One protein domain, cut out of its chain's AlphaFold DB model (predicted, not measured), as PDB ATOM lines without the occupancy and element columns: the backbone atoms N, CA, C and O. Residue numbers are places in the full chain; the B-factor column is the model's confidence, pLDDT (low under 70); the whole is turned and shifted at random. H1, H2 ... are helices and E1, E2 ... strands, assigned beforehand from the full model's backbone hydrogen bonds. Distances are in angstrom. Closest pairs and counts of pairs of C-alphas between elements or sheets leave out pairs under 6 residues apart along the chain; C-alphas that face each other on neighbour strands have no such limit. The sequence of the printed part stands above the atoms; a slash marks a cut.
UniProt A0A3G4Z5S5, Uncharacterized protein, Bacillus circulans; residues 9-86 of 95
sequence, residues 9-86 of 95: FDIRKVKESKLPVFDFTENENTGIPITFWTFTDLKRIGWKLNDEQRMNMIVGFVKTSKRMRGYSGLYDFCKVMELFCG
ATOM      1  N   PHE A   9     113.656  59.122 109.573       89.88
ATOM      2  CA  PHE A   9     112.825  60.316 109.651       89.88
ATOM      3  C   PHE A   9     111.647  60.236 108.680       89.88
ATOM      4  O   PHE A   9     111.785  59.787 107.540       89.88
ATOM      5  N   ASP A  10     110.479  60.689 109.140       89.75
ATOM      6  CA  ASP A  10     109.268  60.758 108.322       89.75
ATOM      7  C   ASP A  10     109.378  61.834 107.239       89.75
ATOM      8  O   ASP A  10     109.931  62.909 107.480       89.75
ATOM      9  N   ILE A  11     108.776  61.585 106.074       87.81
ATOM     10  CA  ILE A  11     108.790  62.526 104.950       87.81
ATOM     11  C   ILE A  11     108.208  63.901 105.304       87.81
ATOM     12  O   ILE A  11     108.705  64.908 104.804       87.81
ATOM     13  N   ARG A  12     107.190  63.978 106.174       86.50
ATOM     14  CA  ARG A  12     106.600  65.260 106.597       86.50
ATOM     15  C   ARG A  12     107.636  66.115 107.324       86.50
ATOM     16  O   ARG A  12     107.852  67.261 106.950       86.50
ATOM     17  N   LYS A  13     108.368  65.512 108.265       82.31
ATOM     18  CA  LYS A  13     109.427  66.188 109.036       82.31
ATOM     19  C   LYS A  13     110.616  66.583 108.170       82.31
ATOM     20  O   LYS A  13     111.184  67.653 108.352       82.31
ATOM     21  N   VAL A  14     110.990  65.719 107.228       89.69
ATOM     22  CA  VAL A  14     112.051  66.020 106.261       89.69
ATOM     23  C   VAL A  14     111.680  67.265 105.453       89.69
ATOM     24  O   VAL A  14     112.482  68.190 105.366       89.69
ATOM     25  N   LYS A  15     110.440  67.355 104.956       87.50
ATOM     26  CA  LYS A  15     109.950  68.539 104.232       87.50
ATOM     27  C   LYS A  15     109.887  69.796 105.109       87.50
ATOM     28  O   LYS A  15     110.256  70.870 104.647       87.50
ATOM     29  N   GLU A  16     109.474  69.670 106.369       89.88
ATOM     30  CA  GLU A  16     109.442  70.783 107.334       89.88
ATOM     31  C   GLU A  16     110.838  71.328 107.667       89.88
ATOM     32  O   GLU A  16     110.987  72.526 107.904       89.88
ATOM     33  N   SER A  17     111.868  70.473 107.655       88.44
ATOM     34  CA  SER A  17     113.239  70.853 108.021       88.44
ATOM     35  C   SER A  17     113.895  71.848 107.060       88.44
ATOM     36  O   SER A  17     114.850  72.518 107.445       88.44
ATOM     37  N   LYS A  18     113.417  71.921 105.808       90.25
ATOM     38  CA  LYS A  18     114.046  72.660 104.698       90.25
ATOM     39  C   LYS A  18     115.514  72.280 104.429       90.25
ATOM     40  O   LYS A  18     116.203  73.001 103.710       90.25
ATOM     41  N   LEU A  19     115.993  71.164 104.981       92.69
ATOM     42  CA  LEU A  19     117.325  70.640 104.705       92.69
ATOM     43  C   LEU A  19     117.353  69.911 103.350       92.69
ATOM     44  O   LEU A  19     116.312  69.433 102.890       92.69
ATOM     45  N   PRO A  20     118.534  69.787 102.721       93.19
ATOM     46  CA  PRO A  20     118.711  69.011 101.499       93.19
ATOM     47  C   PRO A  20     118.195  67.574 101.629       93.19
ATOM     48  O   PRO A  20     118.436  66.900 102.635       93.19
ATOM     49  N   VAL A  21     117.519  67.094 100.584       92.75
ATOM     50  CA  VAL A  21     117.000  65.726 100.487       92.75
ATOM     51  C   VAL A  21     117.565  65.075  99.237       92.75
ATOM     52  O   VAL A  21     117.420  65.602  98.139       92.75
ATOM     53  N   PHE A  22     118.188  63.918  99.415       92.00
ATOM     54  CA  PHE A  22     118.805  63.140  98.354       92.00
ATOM     55  C   PHE A  22     118.044  61.822  98.202       92.00
ATOM     56  O   PHE A  22     118.215  60.894  98.998       92.00
ATOM     57  N   ASP A  23     117.158  61.753  97.211       90.81
ATOM     58  CA  ASP A  23     116.335  60.571  96.956       90.81
ATOM     59  C   ASP A  23     116.824  59.809  95.715       90.81
ATOM     60  O   ASP A  23     116.507  60.139  94.574       90.81
ATOM     61  N   PHE A  24     117.578  58.735  95.952       89.62
ATOM     62  CA  PHE A  24     118.089  57.845  94.903       89.62
ATOM     63  C   PHE A  24     117.020  56.896  94.359       89.62
ATOM     64  O   PHE A  24     117.299  56.087  93.479       89.62
ATOM     65  N   THR A  25     115.800  56.938  94.896       89.12
ATOM     66  CA  THR A  25     114.691  56.131  94.383       89.12
ATOM     67  C   THR A  25     113.959  56.801  93.227       89.12
ATOM     68  O   THR A  25     113.238  56.107  92.505       89.12
ATOM     69  N   GLU A  26     114.162  58.112  93.054       82.19
ATOM     70  CA  GLU A  26     113.542  58.933  92.011       82.19
ATOM     71  C   GLU A  26     114.504  59.253  90.859       82.19
ATOM     72  O   GLU A  26     114.065  59.306  89.711       82.19
ATOM     73  N   ASN A  27     115.806  59.435  91.124       70.94
ATOM     74  CA  ASN A  27     116.794  59.738  90.085       70.94
ATOM     75  C   ASN A  27     118.204  59.234  90.449       70.94
ATOM     76  O   ASN A  27     118.736  59.559  91.515       70.94
ATOM     77  N   GLU A  28     118.830  58.484  89.538       63.88
ATOM     78  CA  GLU A  28     120.181  57.919  89.698       63.88
ATOM     79  C   GLU A  28     121.295  58.984  89.625       63.88
ATOM     80  O   GLU A  28     122.389  58.756  90.136       63.88
ATOM     81  N   ASN A  29     121.014  60.175  89.081       61.59
ATOM     82  CA  ASN A  29     121.979  61.280  88.965       61.59
ATOM     83  C   ASN A  29     122.003  62.227  90.178       61.59
ATOM     84  O   ASN A  29     122.575  63.317  90.114       61.59
ATOM     85  N   THR A  30     121.375  61.846  91.289       69.56
ATOM     86  CA  THR A  30     121.361  62.672  92.501       69.56
ATOM     87  C   THR A  30     122.710  62.548  93.217       69.56
ATOM     88  O   THR A  30     122.962  61.578  93.923       69.56
ATOM     89  N   GLY A  31     123.618  63.506  93.025       79.94
ATOM     90  CA  GLY A  31     124.913  63.510  93.711       79.94
ATOM     91  C   GLY A  31     124.775  63.849  95.200       79.94
ATOM     92  O   GLY A  31     124.195  64.877  95.545       79.94
ATOM     93  N   ILE A  32     125.339  63.016  96.080       89.19
ATOM     94  CA  ILE A  32     125.565  63.352  97.495       89.19
ATOM     95  C   ILE A  32     127.015  63.830  97.667       89.19
ATOM     96  O   ILE A  32     127.922  63.169  97.153       89.19
ATOM     97  N   PRO A  33     127.274  64.926  98.407       91.81
ATOM     98  CA  PRO A  33     128.633  65.302  98.788       91.81
ATOM     99  C   PRO A  33     129.355  64.162  99.515       91.81
ATOM    100  O   PRO A  33     128.809  63.580 100.445       91.81
ATOM    101  N   ILE A  34     130.608  63.871  99.154       91.25
ATOM    102  CA  ILE A  34     131.371  62.737  99.718       91.25
ATOM    103  C   ILE A  34     131.547  62.800 101.247       91.25
ATOM    104  O   ILE A  34     131.741  61.777 101.904       91.25
ATOM    105  N   THR A  35     131.458  63.996 101.829       94.81
ATOM    106  CA  THR A  35     131.530  64.216 103.276       94.81
ATOM    107  C   THR A  35     130.222  63.893 103.995       94.81
ATOM    108  O   THR A  35     130.213  63.834 105.218       94.81
ATOM    109  N   PHE A  36     129.107  63.672 103.294       95.94
ATOM    110  CA  PHE A  36     127.809  63.431 103.922       95.94
ATOM    111  C   PHE A  36     127.608  61.944 104.194       95.94
ATOM    112  O   PHE A  36     127.452  61.137 103.281       95.94
ATOM    113  N   TRP A  37     127.624  61.583 105.473       95.75
ATOM    114  CA  TRP A  37     127.600  60.199 105.938       95.75
ATOM    115  C   TRP A  37     126.347  59.932 106.762       95.75
ATOM    116  O   TRP A  37     125.867  60.811 107.480       95.75
ATOM    117  N   THR A  38     125.804  58.714 106.701       95.25
ATOM    118  CA  THR A  38     124.707  58.336 107.600       95.25
ATOM    119  C   THR A  38     125.238  57.984 108.987       95.25
ATOM    120  O   THR A  38     126.402  57.622 109.161       95.25
ATOM    121  N   PHE A  39     124.366  57.996 109.998       94.31
ATOM    122  CA  PHE A  39     124.729  57.514 111.338       94.31
ATOM    123  C   PHE A  39     125.270  56.073 111.328       94.31
ATOM    124  O   PHE A  39     126.163  55.739 112.104       94.31
ATOM    125  N   THR A  40     124.755  55.215 110.443       93.19
ATOM    126  CA  THR A  40     125.245  53.839 110.301       93.19
ATOM    127  C   THR A  40     126.679  53.810 109.778       93.19
ATOM    128  O   THR A  40     127.472  53.005 110.265       93.19
ATOM    129  N   ASP A  41     127.029  54.692 108.842       94.75
ATOM    130  CA  ASP A  41     128.392  54.788 108.307       94.75
ATOM    131  C   ASP A  41     129.375  55.268 109.381       94.75
ATOM    132  O   ASP A  41     130.416  54.648 109.583       94.75
ATOM    133  N   LEU A  42     128.998  56.284 110.164       95.12
ATOM    134  CA  LEU A  42     129.790  56.756 111.310       95.12
ATOM    135  C   LEU A  42     129.971  55.663 112.375       95.12
ATOM    136  O   LEU A  42     131.075  55.425 112.869       95.12
ATOM    137  N   LYS A  43     128.900  54.928 112.694       93.75
ATOM    138  CA  LYS A  43     128.950  53.838 113.676       93.75
ATOM    139  C   LYS A  43     129.896  52.715 113.240       93.75
ATOM    140  O   LYS A  43     130.535  52.114 114.102       93.75
ATOM    141  N   ARG A  44     129.996  52.427 111.934       94.69
ATOM    142  CA  ARG A  44     130.904  51.399 111.384       94.69
ATOM    143  C   ARG A  44     132.377  51.713 111.643       94.69
ATOM    144  O   ARG A  44     133.142  50.781 111.854       94.69
ATOM    145  N   ILE A  45     132.751  52.991 111.685       93.50
ATOM    146  CA  ILE A  45     134.121  53.438 111.992       93.50
ATOM    147  C   ILE A  45     134.336  53.756 113.483       93.50
ATOM    148  O   ILE A  45     135.386  54.255 113.868       93.50
ATOM    149  N   GLY A  46     133.350  53.461 114.338       92.56
ATOM    150  CA  GLY A  46     133.455  53.621 115.791       92.56
ATOM    151  C   GLY A  46     132.976  54.967 116.341       92.56
ATOM    152  O   GLY A  46     132.972  55.145 117.559       92.56
ATOM    153  N   TRP A  47     132.506  55.891 115.500       94.06
ATOM    154  CA  TRP A  47     131.989  57.185 115.948       94.06
ATOM    155  C   TRP A  47     130.492  57.106 116.240       94.06
ATOM    156  O   TRP A  47     129.663  56.880 115.356       94.06
ATOM    157  N   LYS A  48     130.137  57.268 117.516       93.62
ATOM    158  CA  LYS A  48     128.757  57.169 118.006       93.62
ATOM    159  C   LYS A  48     128.290  58.526 118.510       93.62
ATOM    160  O   LYS A  48     128.626  58.921 119.619       93.62
ATOM    161  N   LEU A  49     127.488  59.205 117.700       90.81
ATOM    162  CA  LEU A  49     126.759  60.396 118.127       90.81
ATOM    163  C   LEU A  49     125.679  60.016 119.151       90.81
ATOM    164  O   LEU A  49     124.956  59.035 118.950       90.81
ATOM    165  N   ASN A  50     125.566  60.792 120.228       90.94
ATOM    166  CA  ASN A  50     124.449  60.689 121.169       90.94
ATOM    167  C   ASN A  50     123.158  61.254 120.547       90.94
ATOM    168  O   ASN A  50     123.188  61.840 119.465       90.94
ATOM    169  N   ASP A  51     122.012  61.081 121.204       89.44
ATOM    170  CA  ASP A  51     120.733  61.487 120.613       89.44
ATOM    171  C   ASP A  51     120.648  62.996 120.345       89.44
ATOM    172  O   ASP A  51     120.174  63.392 119.286       89.44
ATOM    173  N   GLU A  52     121.179  63.846 121.221       90.88
ATOM    174  CA  GLU A  52     121.201  65.295 120.999       90.88
ATOM    175  C   GLU A  52     122.033  65.676 119.762       90.88
ATOM    176  O   GLU A  52     121.560  66.387 118.874       90.88
ATOM    177  N   GLN A  53     123.244  65.131 119.647       92.56
ATOM    178  CA  GLN A  53     124.126  65.320 118.495       92.56
ATOM    179  C   GLN A  53     123.473  64.807 117.211       92.56
ATOM    180  O   GLN A  53     123.471  65.488 116.187       92.56
ATOM    181  N   ARG A  54     122.850  63.624 117.269       90.88
ATOM    182  CA  ARG A  54     122.136  63.032 116.133       90.88
ATOM    183  C   ARG A  54     121.001  63.906 115.640       90.88
ATOM    184  O   ARG A  54     120.677  63.796 114.464       90.88
ATOM    185  N   MET A  55     120.405  64.719 116.506       88.94
ATOM    186  CA  MET A  55     119.308  65.615 116.168       88.94
ATOM    187  C   MET A  55     119.787  66.980 115.671       88.94
ATOM    188  O   MET A  55     119.224  67.502 114.713       88.94
ATOM    189  N   ASN A  56     120.829  67.533 116.291       91.38
ATOM    190  CA  ASN A  56     121.298  68.894 116.023       91.38
ATOM    191  C   ASN A  56     122.325  68.977 114.882       91.38
ATOM    192  O   ASN A  56     122.490  70.037 114.288       91.38
ATOM    193  N   MET A  57     123.010  67.876 114.557       94.31
ATOM    194  CA  MET A  57     124.073  67.852 113.539       94.31
ATOM    195  C   MET A  57     123.603  67.360 112.162       94.31
ATOM    196  O   MET A  57     124.432  67.124 111.284       94.31
ATOM    197  N   ILE A  58     122.294  67.176 111.963       95.19
ATOM    198  CA  ILE A  58     121.753  66.735 110.672       95.19
ATOM    199  C   ILE A  58     121.946  67.851 109.646       95.19
ATOM    200  O   ILE A  58     121.457  68.962 109.831       95.19
ATOM    201  N   VAL A  59     122.625  67.535 108.544       95.94
ATOM    202  CA  VAL A  59     122.867  68.468 107.428       95.94
ATOM    203  C   VAL A  59     122.028  68.152 106.191       95.94
ATOM    204  O   VAL A  59     121.998  68.932 105.246       95.94
ATOM    205  N   GLY A  60     121.337  67.015 106.188       95.19
ATOM    206  CA  GLY A  60     120.487  66.586 105.087       95.19
ATOM    207  C   GLY A  60     119.865  65.223 105.346       95.19
ATOM    208  O   GLY A  60     120.073  64.612 106.395       95.19
ATOM    209  N   PHE A  61     119.110  64.737 104.372       94.94
ATOM    210  CA  PHE A  61     118.416  63.459 104.446       94.94
ATOM    211  C   PHE A  61     118.645  62.640 103.188       94.94
ATOM    212  O   PHE A  61     118.659  63.186 102.091       94.94
ATOM    213  N   VAL A  62     118.774  61.323 103.334       93.75
ATOM    214  CA  VAL A  62     118.937  60.408 102.202       93.75
ATOM    215  C   VAL A  62     117.907  59.292 102.215       93.75
ATOM    216  O   VAL A  62     117.579  58.729 103.265       93.75
ATOM    217  N   LYS A  63     117.444  58.926 101.021       93.25
ATOM    218  CA  LYS A  63     116.717  57.688 100.771       93.25
ATOM    219  C   LYS A  63     117.422  56.907  99.671       93.25
ATOM    220  O   LYS A  63     117.485  57.341  98.528       93.25
ATOM    221  N   THR A  64     117.963  55.748 100.032       90.44
ATOM    222  CA  THR A  64     118.757  54.915  99.115       90.44
ATOM    223  C   THR A  64     117.966  53.760  98.514       90.44
ATOM    224  O   THR A  64     118.420  53.128  97.568       90.44
ATOM    225  N   SER A  65     116.788  53.435  99.056       89.44
ATOM    226  CA  SER A  65     115.971  52.342  98.526       89.44
ATOM    227  C   SER A  65     114.478  52.554  98.742       89.44
ATOM    228  O   SER A  65     114.040  53.127  99.742       89.44
ATOM    229  N   LYS A  66     113.669  51.995  97.832       88.19
ATOM    230  CA  LYS A  66     112.198  52.006  97.926       88.19
ATOM    231  C   LYS A  66     111.668  51.254  99.156       88.19
ATOM    232  O   LYS A  66     110.539  51.486  99.571       88.19
ATOM    233  N   ARG A  67     112.481  50.372  99.760       89.19
ATOM    234  CA  ARG A  67     112.136  49.618 100.979       89.19
ATOM    235  C   ARG A  67     112.203  50.475 102.245       89.19
ATOM    236  O   ARG A  67     111.555  50.142 103.235       89.19
ATOM    237  N   MET A  68     112.972  51.565 102.231       88.31
ATOM    238  CA  MET A  68     113.028  52.488 103.361       88.31
ATOM    239  C   MET A  68     111.692  53.222 103.498       88.31
ATOM    240  O   MET A  68     111.257  53.938 102.594       88.31
ATOM    241  N   ARG A  69     111.050  53.072 104.662       88.69
ATOM    242  CA  ARG A  69     109.797  53.769 105.006       88.69
ATOM    243  C   ARG A  69     110.003  55.227 105.442       88.69
ATOM    244  O   ARG A  69     109.037  55.910 105.753       88.69
ATOM    245  N   GLY A  70     111.245  55.698 105.452       91.38
ATOM    246  CA  GLY A  70     111.628  57.057 105.815       91.38
ATOM    247  C   GLY A  70     113.009  57.395 105.262       91.38
ATOM    248  O   GLY A  70     113.531  56.670 104.413       91.38
ATOM    249  N   TYR A  71     113.595  58.473 105.764       93.31
ATOM    250  CA  TYR A  71     114.898  58.970 105.337       93.31
ATOM    251  C   TYR A  71     115.928  58.818 106.450       93.31
ATOM    252  O   TYR A  71     115.615  59.011 107.622       93.31
ATOM    253  N   SER A  72     117.167  58.504 106.096       94.06
ATOM    254  CA  SER A  72     118.282  58.550 107.041       94.06
ATOM    255  C   SER A  72     118.793  59.981 107.161       94.06
ATOM    256  O   SER A  72     118.906  60.675 106.152       94.06
ATOM    257  N   GLY A  73     119.129  60.417 108.375       94.69
ATOM    258  CA  GLY A  73     119.861  61.669 108.574       94.69
ATOM    259  C   GLY A  73     121.294  61.554 108.050       94.69
ATOM    260  O   GLY A  73     121.944  60.520 108.238       94.69
ATOM    261  N   LEU A  74     121.758  62.612 107.392       96.25
ATOM    262  CA  LEU A  74     123.133  62.799 106.950       96.25
ATOM    263  C   LEU A  74     123.861  63.748 107.896       96.25
ATOM    264  O   LEU A  74     123.285  64.724 108.380       96.25
ATOM    265  N   TYR A  75     125.139  63.471 108.098       96.56
ATOM    266  CA  TYR A  75     126.049  64.216 108.953       96.56
ATOM    267  C   TYR A  75     127.289  64.575 108.145       96.56
ATOM    268  O   TYR A  75     127.768  63.764 107.353       96.56
ATOM    269  N   ASP A  76     127.813  65.778 108.352       95.75
ATOM    270  CA  ASP A  76     129.078  66.179 107.746       95.75
ATOM    271  C   ASP A  76     130.235  65.497 108.487       95.75
ATOM    272  O   ASP A  76     130.494  65.780 109.660       95.75
ATOM    273  N   PHE A  77     130.919  64.587 107.800       94.00
ATOM    274  CA  PHE A  77     132.047  63.827 108.317       94.00
ATOM    275  C   PHE A  77     133.146  64.729 108.884       94.00
ATOM    276  O   PHE A  77     133.697  64.408 109.933       94.00
ATOM    277  N   CYS A  78     133.429  65.876 108.258       92.25
ATOM    278  CA  CYS A  78     134.450  66.801 108.745       92.25
ATOM    279  C   CYS A  78     134.055  67.399 110.101       92.25
ATOM    280  O   CYS A  78     134.879  67.440 111.011       92.25
ATOM    281  N   LYS A  79     132.781  67.775 110.279       92.88
ATOM    282  CA  LYS A  79     132.270  68.276 111.570       92.88
ATOM    283  C   LYS A  79     132.263  67.198 112.648       92.88
ATOM    284  O   LYS A  79     132.525  67.477 113.814       92.88
ATOM    285  N   VAL A  80     131.944  65.958 112.276       93.62
ATOM    286  CA  VAL A  80     132.004  64.834 113.219       93.62
ATOM    287  C   VAL A  80     133.458  64.551 113.609       93.62
ATOM    288  O   VAL A  80     133.742  64.346 114.783       93.62
ATOM    289  N   MET A  81     134.394  64.604 112.666       91.75
ATOM    290  CA  MET A  81     135.820  64.450 112.951       91.75
ATOM    291  C   MET A  81     136.338  65.540 113.894       91.75
ATOM    292  O   MET A  81     137.067  65.232 114.833       91.75
ATOM    293  N   GLU A  82     135.932  66.795 113.698       91.31
ATOM    294  CA  GLU A  82     136.260  67.894 114.611       91.31
ATOM    295  C   GLU A  82     135.765  67.604 116.038       91.31
ATOM    296  O   GLU A  82     136.530  67.721 116.993       91.31
ATOM    297  N   LEU A  83     134.527  67.121 116.183       90.56
ATOM    298  CA  LEU A  83     133.945  66.758 117.478       90.56
ATOM    299  C   LEU A  83     134.726  65.647 118.207       90.56
ATOM    300  O   LEU A  83     134.887  65.717 119.423       90.56
ATOM    301  N   PHE A  84     135.174  64.610 117.495       89.62
ATOM    302  CA  PHE A  84     135.829  63.445 118.110       89.62
ATOM    303  C   PHE A  84     137.349  63.576 118.234       89.62
ATOM    304  O   PHE A  84     137.939  62.978 119.134       89.62
ATOM    305  N   CYS A  85     137.992  64.317 117.334       88.25
ATOM    306  CA  CYS A  85     139.449  64.394 117.237       88.25
ATOM    307  C   CYS A  85     140.003  65.797 117.516       88.25
ATOM    308  O   CYS A  85     141.220  65.955 117.562       88.25
ATOM    309  N   GLY A  86     139.148  66.814 117.663       82.31
ATOM    310  CA  GLY A  86     139.571  68.213 117.788       82.31
ATOM    311  C   GLY A  86     140.249  68.764 116.530       82.31
ATOM    312  O   GLY A  86     140.916  69.792 116.596       82.31
TER     313      GLY A  86
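What this domain is: This is residues 9 to 86 of the 95 residues of an uncharacterized protein of Bacillus circulans (UniProt A0A3G4Z5S5). A small, strongly twisted sheet of four strands makes the core, and four short helices, none touching another, are placed round it. H1 covers strand E3 near one end of the long axis, H4 follows E4 with no residue between them and reaches toward the other end, H2 and H3 only graze the sheet, and a long link, residues 24 to 35, joins the two edge strands, E1 and E2. The printed part has 78 residues, with four named helices and four named strands in the order H1 E1 E2 H2 H3 E3 E4 H4. The sheet's order is E1, E3, E4, E2, mixed, and the class is mixed, helices and strands. The whole is compact, with a radius of gyration of the C-alphas of 12.6 A, yet elongated, spanning 37 by 24 by 21 A.

Where its parts are: H1 is residues 11 to 17, 9.9 A long, and begins at C-alpha 11 at (108.790, 62.526, 104.950). E1 is residues 21 to 23 and E2 residues 36 to 38. H2 is residues 39 to 44 and H3 residues 51 to 56. E3, residues 58 to 63, is 14.3 A long and begins at C-alpha 58 at (121.753, 66.735, 110.672). E4, residues 72 to 76, is 13.2 A long. H4, residues 77 to 85, is 11.6 A long and ends at C-alpha 85 at (139.449, 64.394, 117.237).

How they stand to each other: H1 is on the sheet at a height of 9.9 A, over E3, and runs along the strands at 22 degrees to E3 on the local plane; its closest C-alpha pair with E3 is Val 14 and Phe 61, 7.1 A. E1 and E3 are parallel, with N 22 and O 61 at 2.8 A. E3 and E4 form an antiparallel hairpin, with N 74 and O 60 at 2.8 A. E4 and E2 are antiparallel, with N 75 and O 37 at 2.8 A. E2, H2, H3 and E3 form a split strand-helix-strand unit, two strands running the same way with E4 between them, and its crossover is right-handed. H2 and H3 are close but not clearly touching, the C-alphas of Phe 39 and Arg 54 being closest at 7.8 A. H4 only grazes the sheet, with residues 77 to 80. Every O i to N i+4 pair is within hydrogen-bond range in H1, H2, H3 and H4.

The domain as a whole: The two C-alphas farthest apart, those of Glu 26 and Gly 86, are 37.8 A apart. The printed part has no cut. The link from E1 to E2 is long, with 12 residues. The mean pLDDT of the printed part is 90.2, and residues 28 to 30 are under 70.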